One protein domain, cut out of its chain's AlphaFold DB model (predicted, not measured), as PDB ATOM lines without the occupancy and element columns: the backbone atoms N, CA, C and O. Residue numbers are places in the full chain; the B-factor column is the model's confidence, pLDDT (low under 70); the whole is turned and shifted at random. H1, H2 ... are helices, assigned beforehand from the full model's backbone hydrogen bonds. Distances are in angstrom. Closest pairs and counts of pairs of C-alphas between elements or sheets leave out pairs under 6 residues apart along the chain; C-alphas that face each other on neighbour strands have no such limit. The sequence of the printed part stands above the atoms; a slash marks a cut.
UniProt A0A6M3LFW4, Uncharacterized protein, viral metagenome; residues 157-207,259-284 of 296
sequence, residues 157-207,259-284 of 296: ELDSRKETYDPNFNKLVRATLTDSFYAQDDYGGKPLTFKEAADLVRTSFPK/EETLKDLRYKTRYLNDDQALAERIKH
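AT A GLANCE: This is residues 157 to 207 and 259 to 284 of the 296 residues of an uncharacterized protein of viral metagenome (UniProt A0A6M3LFW4). Look for two pairs of helices along one axis: H3 crosses H1, then H4 and H5 make a hairpin, with short H2 near H1 and H4. The 77 printed residues, with five named helices and no named strand, are all helix in class. The whole is compact, radius of gyration of the C-alphas 13.0 A, spanning 43 by 25 by 16 A.

HOW THE PARTS SIT: Start at H1, residues 167 to 182. H2, residues 184 to 187, is close to it but not clearly touching: C-alphas 180 and 187, the closest, are 6.2 A apart. H3, residues 194 to 204, touches H1, closest at C-alphas 198 and 173, 5.4 A, at a steep tilt of 69 degrees, only just short of perpendicular, opposite ways. H4, residues 259 to 272, touches H3 with residues 264 to 268 alone, closest at C-alphas 264 and 204, 6.3 A, about perpendicular at 80 degrees. H5, residues 275 to 284, forms a hairpin with H4, closest at C-alphas 277 and 265, 5.3 A, at a shallow 28 degrees. Every O i to N i+4 pair is within hydrogen-bond range in H3, H4 and H5, and 11 of 12 in H1; H2 is too short for one.

IN THESE COORDINATES: Find C-alpha 167 at (-4.600, -33.244, 3.051); H1 runs 23.0 A from there. H4 runs 19.1 A, and H5 ends at C-alpha 284, (26.029, -34.435, -8.702).

THE WHOLE: Residues 208 to 258 are cut out, a gap of 23.2 A between C-alphas 207 and 259. Residues 205 to 207 and 259 to 260 are under pLDDT 70.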
ATOM      1  N   GLU A 157      -5.155 -42.611   0.263       90.19
ATOM      2  CA  GLU A 157      -4.894 -41.426   1.085       90.19
ATOM      3  C   GLU A 157      -4.923 -40.100   0.301       90.19
ATOM      4  O   GLU A 157      -4.982 -39.032   0.903       90.19
ATOM      5  N   LEU A 158      -4.966 -40.147  -1.035       89.00
ATOM      6  CA  LEU A 158      -5.153 -38.963  -1.883       89.00
ATOM      7  C   LEU A 158      -6.619 -38.642  -2.185       89.00
ATOM      8  O   LEU A 158      -6.904 -37.525  -2.616       89.00
ATOM      9  N   ASP A 159      -7.536 -39.584  -1.968       90.38
ATOM     10  CA  ASP A 159      -8.955 -39.414  -2.277       90.38
ATOM     11  C   ASP A 159      -9.670 -38.688  -1.132       90.38
ATOM     12  O   ASP A 159      -9.844 -39.243  -0.049       90.38
ATOM     13  N   SER A 160     -10.135 -37.459  -1.379       88.69
ATOM     14  CA  SER A 160     -10.831 -36.638  -0.378       88.69
ATOM     15  C   SER A 160     -12.186 -37.197   0.056       88.69
ATOM     16  O   SER A 160     -12.787 -36.679   0.993       88.69
ATOM     17  N   ARG A 161     -12.707 -38.211  -0.646       89.81
ATOM     18  CA  ARG A 161     -13.972 -38.877  -0.312       89.81
ATOM     19  C   ARG A 161     -13.778 -40.030   0.673       89.81
ATOM     20  O   ARG A 161     -14.767 -40.524   1.208       89.81
ATOM     21  N   LYS A 162     -12.539 -40.480   0.894       87.94
ATOM     22  CA  LYS A 162     -12.215 -41.574   1.816       87.94
ATOM     23  C   LYS A 162     -11.792 -41.031   3.176       87.94
ATOM     24  O   LYS A 162     -11.160 -39.987   3.277       87.94
ATOM     25  N   GLU A 163     -12.065 -41.797   4.229       86.62
ATOM     26  CA  GLU A 163     -11.640 -41.461   5.598       86.62
ATOM     27  C   GLU A 163     -10.113 -41.442   5.762       86.62
ATOM     28  O   GLU A 163      -9.583 -40.771   6.640       86.62
ATOM     29  N   THR A 164      -9.387 -42.148   4.890       89.56
ATOM     30  CA  THR A 164      -7.919 -42.204   4.880       89.56
ATOM     31  C   THR A 164      -7.257 -40.970   4.267       89.56
ATOM     32  O   THR A 164      -6.042 -40.983   4.090       89.56
ATOM     33  N   TYR A 165      -8.027 -39.948   3.885       91.44
ATOM     34  CA  TYR A 165      -7.517 -38.765   3.200       91.44
ATOM     35  C   TYR A 165      -6.483 -38.003   4.036       91.44
ATOM     36  O   TYR A 165      -6.784 -37.525   5.131       91.44
ATOM     37  N   ASP A 166      -5.285 -37.824   3.481       90.62
ATOM     38  CA  ASP A 166      -4.251 -36.963   4.045       90.62
ATOM     39  C   ASP A 166      -4.148 -35.660   3.223       90.62
ATOM     40  O   ASP A 166      -3.609 -35.656   2.108       90.62
ATOM     41  N   PRO A 167      -4.634 -34.521   3.757       88.62
ATOM     42  CA  PRO A 167      -4.600 -33.244   3.051       88.62
ATOM     43  C   PRO A 167      -3.177 -32.724   2.817       88.62
ATOM     44  O   PRO A 167      -2.943 -32.026   1.828       88.62
ATOM     45  N   ASN A 168      -2.221 -33.046   3.695       88.56
ATOM     46  CA  ASN A 168      -0.836 -32.603   3.538       88.56
ATOM     47  C   ASN A 168      -0.146 -33.396   2.432       88.56
ATOM     48  O   ASN A 168       0.520 -32.804   1.582       88.56
ATOM     49  N   PHE A 169      -0.370 -34.710   2.396       89.75
ATOM     50  CA  PHE A 169       0.119 -35.557   1.312       89.75
ATOM     51  C   PHE A 169      -0.471 -35.124  -0.036       89.75
ATOM     52  O   PHE A 169       0.278 -34.877  -0.978       89.75
ATOM     53  N   ASN A 170      -1.789 -34.899  -0.118       90.25
ATOM     54  CA  ASN A 170      -2.425 -34.416  -1.348       90.25
ATOM     55  C   ASN A 170      -1.854 -33.065  -1.810       90.25
ATOM     56  O   ASN A 170      -1.557 -32.886  -2.993       90.25
ATOM     57  N   LYS A 171      -1.625 -32.129  -0.880       90.62
ATOM     58  CA  LYS A 171      -1.011 -30.832  -1.190       90.62
ATOM     59  C   LYS A 171       0.397 -30.983  -1.769       90.62
ATOM     60  O   LYS A 171       0.712 -30.309  -2.748       90.62
ATOM     61  N   LEU A 172       1.225 -31.859  -1.197       89.00
ATOM     62  CA  LEU A 172       2.580 -32.124  -1.691       89.00
ATOM     63  C   LEU A 172       2.559 -32.782  -3.074       89.00
ATOM     64  O   LEU A 172       3.310 -32.365  -3.954       89.00
ATOM     65  N   VAL A 173       1.661 -33.743  -3.304       90.75
ATOM     66  CA  VAL A 173       1.500 -34.386  -4.618       90.75
ATOM     67  C   VAL A 173       1.073 -33.369  -5.673       90.75
ATOM     68  O   VAL A 173       1.700 -33.283  -6.726       90.75
ATOM     69  N   ARG A 174       0.084 -32.515  -5.378       90.50
ATOM     70  CA  ARG A 174      -0.335 -31.434  -6.289       90.50
ATOM     71  C   ARG A 174       0.777 -30.423  -6.556       90.50
ATOM     72  O   ARG A 174       0.917 -29.970  -7.691       90.50
ATOM     73  N   ALA A 175       1.560 -30.065  -5.539       89.00
ATOM     74  CA  ALA A 175       2.689 -29.153  -5.700       89.00
ATOM     75  C   ALA A 175       3.765 -29.749  -6.621       89.00
ATOM     76  O   ALA A 175       4.238 -29.062  -7.520       89.00
ATOM     77  N   THR A 176       4.080 -31.033  -6.441       88.19
ATOM     78  CA  THR A 176       5.061 -31.770  -7.256       88.19
ATOM     79  C   THR A 176       4.581 -31.929  -8.697       88.19
ATOM     80  O   THR A 176       5.329 -31.683  -9.637       88.19
ATOM     81  N   LEU A 177       3.300 -32.263  -8.885       90.94
ATOM     82  CA  LEU A 177       2.679 -32.336 -10.205       90.94
ATOM     83  C   LEU A 177       2.767 -30.986 -10.927       90.94
ATOM     84  O   LEU A 177       3.208 -30.923 -12.070       90.94
ATOM     85  N   THR A 178       2.399 -29.901 -10.241       91.06
ATOM     86  CA  THR A 178       2.440 -28.546 -10.807       91.06
ATOM     87  C   THR A 178       3.867 -28.138 -11.171       91.06
ATOM     88  O   THR A 178       4.077 -27.589 -12.246       91.06
ATOM     89  N   ASP A 179       4.855 -28.439 -10.328       88.50
ATOM     90  CA  ASP A 179       6.262 -28.148 -10.630       88.50
ATOM     91  C   ASP A 179       6.758 -28.939 -11.839       88.50
ATOM     92  O   ASP A 179       7.420 -28.374 -12.704       88.50
ATOM     93  N   SER A 180       6.333 -30.197 -11.989       90.94
ATOM     94  CA  SER A 180       6.690 -31.005 -13.159       90.94
ATOM     95  C   SER A 180       6.170 -30.449 -14.486       90.94
ATOM     96  O   SER A 180       6.791 -30.665 -15.524       90.94
ATOM     97  N   PHE A 181       5.076 -29.680 -14.469       88.88
ATOM     98  CA  PHE A 181       4.595 -28.989 -15.666       88.88
ATOM     99  C   PHE A 181       5.517 -27.845 -16.095       88.88
ATOM    100  O   PHE A 181       5.694 -27.643 -17.297       88.88
ATOM    101  N   TYR A 182       6.101 -27.115 -15.140       89.62
ATOM    102  CA  TYR A 182       6.949 -25.949 -15.411       89.62
ATOM    103  C   TYR A 182       8.439 -26.293 -15.531       89.62
ATOM    104  O   TYR A 182       9.164 -25.604 -16.243       89.62
ATOM    105  N   ALA A 183       8.894 -27.351 -14.863       88.81
ATOM    106  CA  ALA A 183      10.290 -27.769 -14.796       88.81
ATOM    107  C   ALA A 183      10.487 -29.172 -15.393       88.81
ATOM    108  O   ALA A 183      11.081 -30.043 -14.769       88.81
ATOM    109  N   GLN A 184       9.988 -29.409 -16.610       87.94
ATOM    110  CA  GLN A 184       9.995 -30.741 -17.241       87.94
ATOM    111  C   GLN A 184      11.394 -31.369 -17.321       87.94
ATOM    112  O   GLN A 184      11.523 -32.581 -17.143       87.94
ATOM    113  N   ASP A 185      12.440 -30.564 -17.519       86.06
ATOM    114  CA  ASP A 185      13.833 -31.027 -17.563       86.06
ATOM    115  C   ASP A 185      14.276 -31.700 -16.253       86.06
ATOM    116  O   ASP A 185      15.054 -32.651 -16.273       86.06
ATOM    117  N   ASP A 186      13.738 -31.260 -15.109       80.00
ATOM    118  CA  ASP A 186      14.026 -31.859 -13.804       80.00
ATOM    119  C   ASP A 186      13.370 -33.241 -13.649       80.00
ATOM    120  O   ASP A 186      13.832 -34.059 -12.857       80.00
ATOM    121  N   TYR A 187      12.328 -33.533 -14.431       83.62
ATOM    122  CA  TYR A 187      11.498 -34.735 -14.315       83.62
ATOM    123  C   TYR A 187      11.625 -35.686 -15.514       83.62
ATOM    124  O   TYR A 187      10.788 -36.562 -15.709       83.62
ATOM    125  N   GLY A 188      12.710 -35.584 -16.289       79.75
ATOM    126  CA  GLY A 188      12.966 -36.469 -17.438       79.75
ATOM    127  C   GLY A 188      12.324 -35.997 -18.747       79.75
ATOM    128  O   GLY A 188      12.025 -36.807 -19.624       79.75
ATOM    129  N   GLY A 189      12.087 -34.689 -18.882       83.75
ATOM    130  CA  GLY A 189      11.602 -34.040 -20.102       83.75
ATOM    131  C   GLY A 189      10.100 -34.181 -20.352       83.75
ATOM    132  O   GLY A 189       9.638 -33.886 -21.455       83.75
ATOM    133  N   LYS A 190       9.328 -34.663 -19.369       86.44
ATOM    134  CA  LYS A 190       7.869 -34.815 -19.453       86.44
ATOM    135  C   LYS A 190       7.207 -34.454 -18.119       86.44
ATOM    136  O   LYS A 190       7.811 -34.691 -17.074       86.44
ATOM    137  N   PRO A 191       5.980 -33.903 -18.140       87.25
ATOM    138  CA  PRO A 191       5.212 -33.710 -16.917       87.25
ATOM    139  C   PRO A 191       4.881 -35.070 -16.299       87.25
ATOM    140  O   PRO A 191       4.574 -36.028 -17.014       87.25
ATOM    141  N   LEU A 192       4.945 -35.142 -14.973       87.31
ATOM    142  CA  LEU A 192       4.645 -36.360 -14.232       87.31
ATOM    143  C   LEU A 192       3.145 -36.645 -14.243       87.31
ATOM    144  O   LEU A 192       2.315 -35.736 -14.169       87.31
ATOM    145  N   THR A 193       2.793 -37.926 -14.246       90.06
ATOM    146  CA  THR A 193       1.425 -38.363 -13.954       90.06
ATOM    147  C   THR A 193       1.117 -38.235 -12.460       90.06
ATOM    148  O   THR A 193       2.012 -38.220 -11.612       90.06
ATOM    149  N   PHE A 194      -0.171 -38.169 -12.103       90.00
ATOM    150  CA  PHE A 194      -0.599 -38.007 -10.704       90.00
ATOM    151  C   PHE A 194      -0.088 -39.137  -9.789       90.00
ATOM    152  O   PHE A 194       0.259 -38.898  -8.632       90.00
ATOM    153  N   LYS A 195       0.041 -40.353 -10.334       91.19
ATOM    154  CA  LYS A 195       0.621 -41.505  -9.642       91.19
ATOM    155  C   LYS A 195       2.130 -41.366  -9.439       91.19
ATOM    156  O   LYS A 195       2.593 -41.562  -8.325       91.19
ATOM    157  N   GLU A 196       2.881 -40.990 -10.473       89.19
ATOM    158  CA  GLU A 196       4.340 -40.808 -10.372       89.19
ATOM    159  C   GLU A 196       4.699 -39.671  -9.406       89.19
ATOM    160  O   GLU A 196       5.644 -39.778  -8.628       89.19
ATOM    161  N   ALA A 197       3.902 -38.598  -9.396       89.12
ATOM    162  CA  ALA A 197       4.037 -37.536  -8.406       89.12
ATOM    163  C   ALA A 197       3.785 -38.059  -6.980       89.12
ATOM    164  O   ALA A 197       4.503 -37.686  -6.054       89.12
ATOM    165  N   ALA A 198       2.799 -38.941  -6.790       88.38
ATOM    166  CA  ALA A 198       2.540 -39.581  -5.501       88.38
ATOM    167  C   ALA A 198       3.667 -40.529  -5.065       88.38
ATOM    168  O   ALA A 198       4.056 -40.506  -3.896       88.38
ATOM    169  N   ASP A 199       4.213 -41.310  -6.002       88.50
ATOM    170  CA  ASP A 199       5.363 -42.186  -5.777       88.50
ATOM    171  C   ASP A 199       6.568 -41.363  -5.287       88.50
ATOM    172  O   ASP A 199       7.118 -41.666  -4.228       88.50
ATOM    173  N   LEU A 200       6.901 -40.259  -5.974       85.81
ATOM    174  CA  LEU A 200       8.012 -39.372  -5.607       85.81
ATOM    175  C   LEU A 200       7.848 -38.742  -4.223       85.81
ATOM    176  O   LEU A 200       8.771 -38.760  -3.411       85.81
ATOM    177  N   VAL A 201       6.664 -38.209  -3.914       87.19
ATOM    178  CA  VAL A 201       6.423 -37.625  -2.586       87.19
ATOM    179  C   VAL A 201       6.575 -38.689  -1.503       87.19
ATOM    180  O   VAL A 201       7.124 -38.410  -0.440       87.19
ATOM    181  N   ARG A 202       6.133 -39.924  -1.756       84.06
ATOM    182  CA  ARG A 202       6.220 -41.011  -0.778       84.06
ATOM    183  C   ARG A 202       7.639 -41.558  -0.610       84.06
ATOM    184  O   ARG A 202       7.986 -41.962   0.498       84.06
ATOM    185  N   THR A 203       8.461 -41.558  -1.658       80.38
ATOM    186  CA  THR A 203       9.889 -41.889  -1.543       80.38
ATOM    187  C   THR A 203      10.658 -40.801  -0.799       80.38
ATOM    188  O   THR A 203      11.482 -41.122   0.055       80.38
ATOM    189  N   SER A 204      10.351 -39.525  -1.048       72.19
ATOM    190  CA  SER A 204      11.015 -38.400  -0.375       72.19
ATOM    191  C   SER A 204      10.546 -38.203   1.072       72.19
ATOM    192  O   SER A 204      11.297 -37.693   1.902       72.19
ATOM    193  N   PHE A 205       9.327 -38.647   1.395       62.03
ATOM    194  CA  PHE A 205       8.754 -38.657   2.739       62.03
ATOM    195  C   PHE A 205       8.321 -40.075   3.129       62.03
ATOM    196  O   PHE A 205       7.130 -40.400   3.041       62.03
ATOM    197  N   PRO A 206       9.237 -40.932   3.622       57.47
ATOM    198  CA  PRO A 206       8.813 -42.162   4.264       57.47
ATOM    199  C   PRO A 206       7.877 -41.780   5.413       57.47
ATOM    200  O   PRO A 206       8.256 -41.033   6.317       57.47
ATOM    201  N   LYS A 207       6.627 -42.249   5.311       53.22
ATOM    202  CA  LYS A 207       5.540 -42.065   6.278       53.22
ATOM    203  C   LYS A 207       6.144 -42.080   7.681       53.22
ATOM    204  O   LYS A 207       6.682 -43.110   8.088       53.22
ATOM    205  N   GLU A 259      20.396 -40.050 -11.739       67.81
ATOM    206  CA  GLU A 259      19.282 -39.194 -12.147       67.81
ATOM    207  C   GLU A 259      18.120 -39.247 -11.141       67.81
ATOM    208  O   GLU A 259      17.499 -38.227 -10.845       67.81
ATOM    209  N   GLU A 260      17.845 -40.422 -10.574       69.44
ATOM    210  CA  GLU A 260      16.794 -40.613  -9.570       69.44
ATOM    211  C   GLU A 260      17.199 -40.009  -8.216       69.44
ATOM    212  O   GLU A 260      16.401 -39.323  -7.573       69.44
ATOM    213  N   THR A 261      18.472 -40.151  -7.829       76.19
ATOM    214  CA  THR A 261      19.015 -39.495  -6.630       76.19
ATOM    215  C   THR A 261      19.077 -37.979  -6.800       76.19
ATOM    216  O   THR A 261      18.698 -37.250  -5.886       76.19
ATOM    217  N   LEU A 262      19.450 -37.467  -7.979       78.69
ATOM    218  CA  LEU A 262      19.383 -36.036  -8.291       78.69
ATOM    219  C   LEU A 262      17.958 -35.490  -8.206       78.69
ATOM    220  O   LEU A 262      17.782 -34.369  -7.729       78.69
ATOM    221  N   LYS A 263      16.950 -36.246  -8.655       75.75
ATOM    222  CA  LYS A 263      15.535 -35.856  -8.547       75.75
ATOM    223  C   LYS A 263      15.100 -35.736  -7.089       75.75
ATOM    224  O   LYS A 263      14.541 -34.705  -6.712       75.75
ATOM    225  N   ASP A 264      15.432 -36.720  -6.254       81.19
ATOM    226  CA  ASP A 264      15.125 -36.676  -4.818       81.19
ATOM    227  C   ASP A 264      15.875 -35.537  -4.099       81.19
ATOM    228  O   ASP A 264      15.288 -34.777  -3.326       81.19
ATOM    229  N   LEU A 265      17.157 -35.328  -4.415       81.06
ATOM    230  CA  LEU A 265      17.950 -34.223  -3.870       81.06
ATOM    231  C   LEU A 265      17.398 -32.855  -4.297       81.06
ATOM    232  O   LEU A 265      17.275 -31.951  -3.470       81.06
ATOM    233  N   ARG A 266      16.998 -32.686  -5.564       80.62
ATOM    234  CA  ARG A 266      16.335 -31.462  -6.055       80.62
ATOM    235  C   ARG A 266      15.049 -31.196  -5.287       80.62
ATOM    236  O   ARG A 266      14.856 -30.078  -4.805       80.62
ATOM    237  N   TYR A 267      14.223 -32.220  -5.114       78.31
ATOM    238  CA  TYR A 267      12.986 -32.127  -4.355       78.31
ATOM    239  C   TYR A 267      13.237 -31.678  -2.905       78.31
ATOM    240  O   TYR A 267      12.652 -30.692  -2.448       78.31
ATOM    241  N   LYS A 268      14.192 -32.308  -2.211       80.25
ATOM    242  CA  LYS A 268      14.602 -31.920  -0.851       80.25
ATOM    243  C   LYS A 268      15.115 -30.478  -0.781       80.25
ATOM    244  O   LYS A 268      14.723 -29.727   0.108       80.25
ATOM    245  N   THR A 269      15.898 -30.026  -1.759       81.88
ATOM    246  CA  THR A 269      16.357 -28.624  -1.773       81.88
ATOM    247  C   THR A 269      15.225 -27.618  -1.967       81.88
ATOM    248  O   THR A 269      15.226 -26.576  -1.321       81.88
ATOM    249  N   ARG A 270      14.252 -27.911  -2.840       79.62
ATOM    250  CA  ARG A 270      13.222 -26.943  -3.247       79.62
ATOM    251  C   ARG A 270      12.059 -26.851  -2.261       79.62
ATOM    252  O   ARG A 270      11.495 -25.776  -2.087       79.62
ATOM    253  N   TYR A 271      11.698 -27.970  -1.633       76.50
ATOM    254  CA  TYR A 271      10.506 -28.061  -0.784       76.50
ATOM    255  C   TYR A 271      10.812 -28.189   0.705       76.50
ATOM    256  O   TYR A 271       9.984 -27.795   1.524       76.50
ATOM    257  N   LEU A 272      11.980 -28.729   1.059       73.12
ATOM    258  CA  LEU A 272      12.386 -28.943   2.449       73.12
ATOM    259  C   LEU A 272      13.446 -27.944   2.930       73.12
ATOM    260  O   LEU A 272      13.690 -27.889   4.131       73.12
ATOM    261  N   ASN A 273      14.031 -27.134   2.032       74.69
ATOM    262  CA  ASN A 273      15.148 -26.226   2.332       74.69
ATOM    263  C   ASN A 273      16.290 -26.935   3.088       74.69
ATOM    264  O   ASN A 273      16.847 -26.399   4.043       74.69
ATOM    265  N   ASP A 274      16.595 -28.172   2.690       82.56
ATOM    266  CA  ASP A 274      17.646 -28.973   3.311       82.56
ATOM    267  C   ASP A 274      19.025 -28.624   2.717       82.56
ATOM    268  O   ASP A 274      19.328 -28.945   1.562       82.56
ATOM    269  N   ASP A 275      19.869 -27.967   3.519       77.75
ATOM    270  CA  ASP A 275      21.225 -27.547   3.138       77.75
ATOM    271  C   ASP A 275      22.163 -28.736   2.858       77.75
ATOM    272  O   ASP A 275      23.098 -28.613   2.059       77.75
ATOM    273  N   GLN A 276      21.923 -29.904   3.471       79.06
ATOM    274  CA  GLN A 276      22.713 -31.106   3.185       79.06
ATOM    275  C   GLN A 276      22.371 -31.661   1.804       79.06
ATOM    276  O   GLN A 276      23.273 -31.964   1.019       79.06
ATOM    277  N   ALA A 277      21.080 -31.690   1.463       78.69
ATOM    278  CA  ALA A 277      20.630 -32.071   0.129       78.69
ATOM    279  C   ALA A 277      21.139 -31.096  -0.946       78.69
ATOM    280  O   ALA A 277      21.431 -31.512  -2.066       78.69
ATOM    281  N   LEU A 278      21.307 -29.809  -0.612       78.00
ATOM    282  CA  LEU A 278      21.898 -28.822  -1.518       78.00
ATOM    283  C   LEU A 278      23.373 -29.115  -1.782       78.00
ATOM    284  O   LEU A 278      23.800 -29.119  -2.937       78.00
ATOM    285  N   ALA A 279      24.140 -29.403  -0.732       78.06
ATOM    286  CA  ALA A 279      25.547 -29.757  -0.861       78.06
ATOM    287  C   ALA A 279      25.747 -31.042  -1.682       78.06
ATOM    288  O   ALA A 279      26.678 -31.119  -2.486       78.06
ATOM    289  N   GLU A 280      24.881 -32.042  -1.516       80.25
ATOM    290  CA  GLU A 280      24.920 -33.272  -2.313       80.25
ATOM    291  C   GLU A 280      24.476 -33.036  -3.755       80.25
ATOM    292  O   GLU A 280      25.169 -33.455  -4.681       80.25
ATOM    293  N   ARG A 281      23.406 -32.267  -3.978       77.69
ATOM    294  CA  ARG A 281      22.964 -31.878  -5.323       77.69
ATOM    295  C   ARG A 281      24.083 -31.200  -6.108       77.69
ATOM    296  O   ARG A 281      24.293 -31.553  -7.263       77.69
ATOM    297  N   ILE A 282      24.804 -30.264  -5.486       78.38
ATOM    298  CA  ILE A 282      25.936 -29.554  -6.101       78.38
ATOM    299  C   ILE A 282      26.987 -30.559  -6.594       78.38
ATOM    300  O   ILE A 282      27.401 -30.470  -7.744       78.38
ATOM    301  N   LYS A 283      27.333 -31.580  -5.796       79.31
ATOM    302  CA  LYS A 283      28.310 -32.619  -6.182       79.31
ATOM    303  C   LYS A 283      27.884 -33.455  -7.393       79.31
ATOM    304  O   LYS A 283      28.754 -33.930  -8.118       79.31
ATOM    305  N   HIS A 284      26.581 -33.643  -7.598       70.19
ATOM    306  CA  HIS A 284      26.029 -34.435  -8.702       70.19
ATOM    307  C   HIS A 284      25.658 -33.597  -9.940       70.19
ATOM    308  O   HIS A 284      25.299 -34.152 -10.975       70.19
TER     309      HIS A 284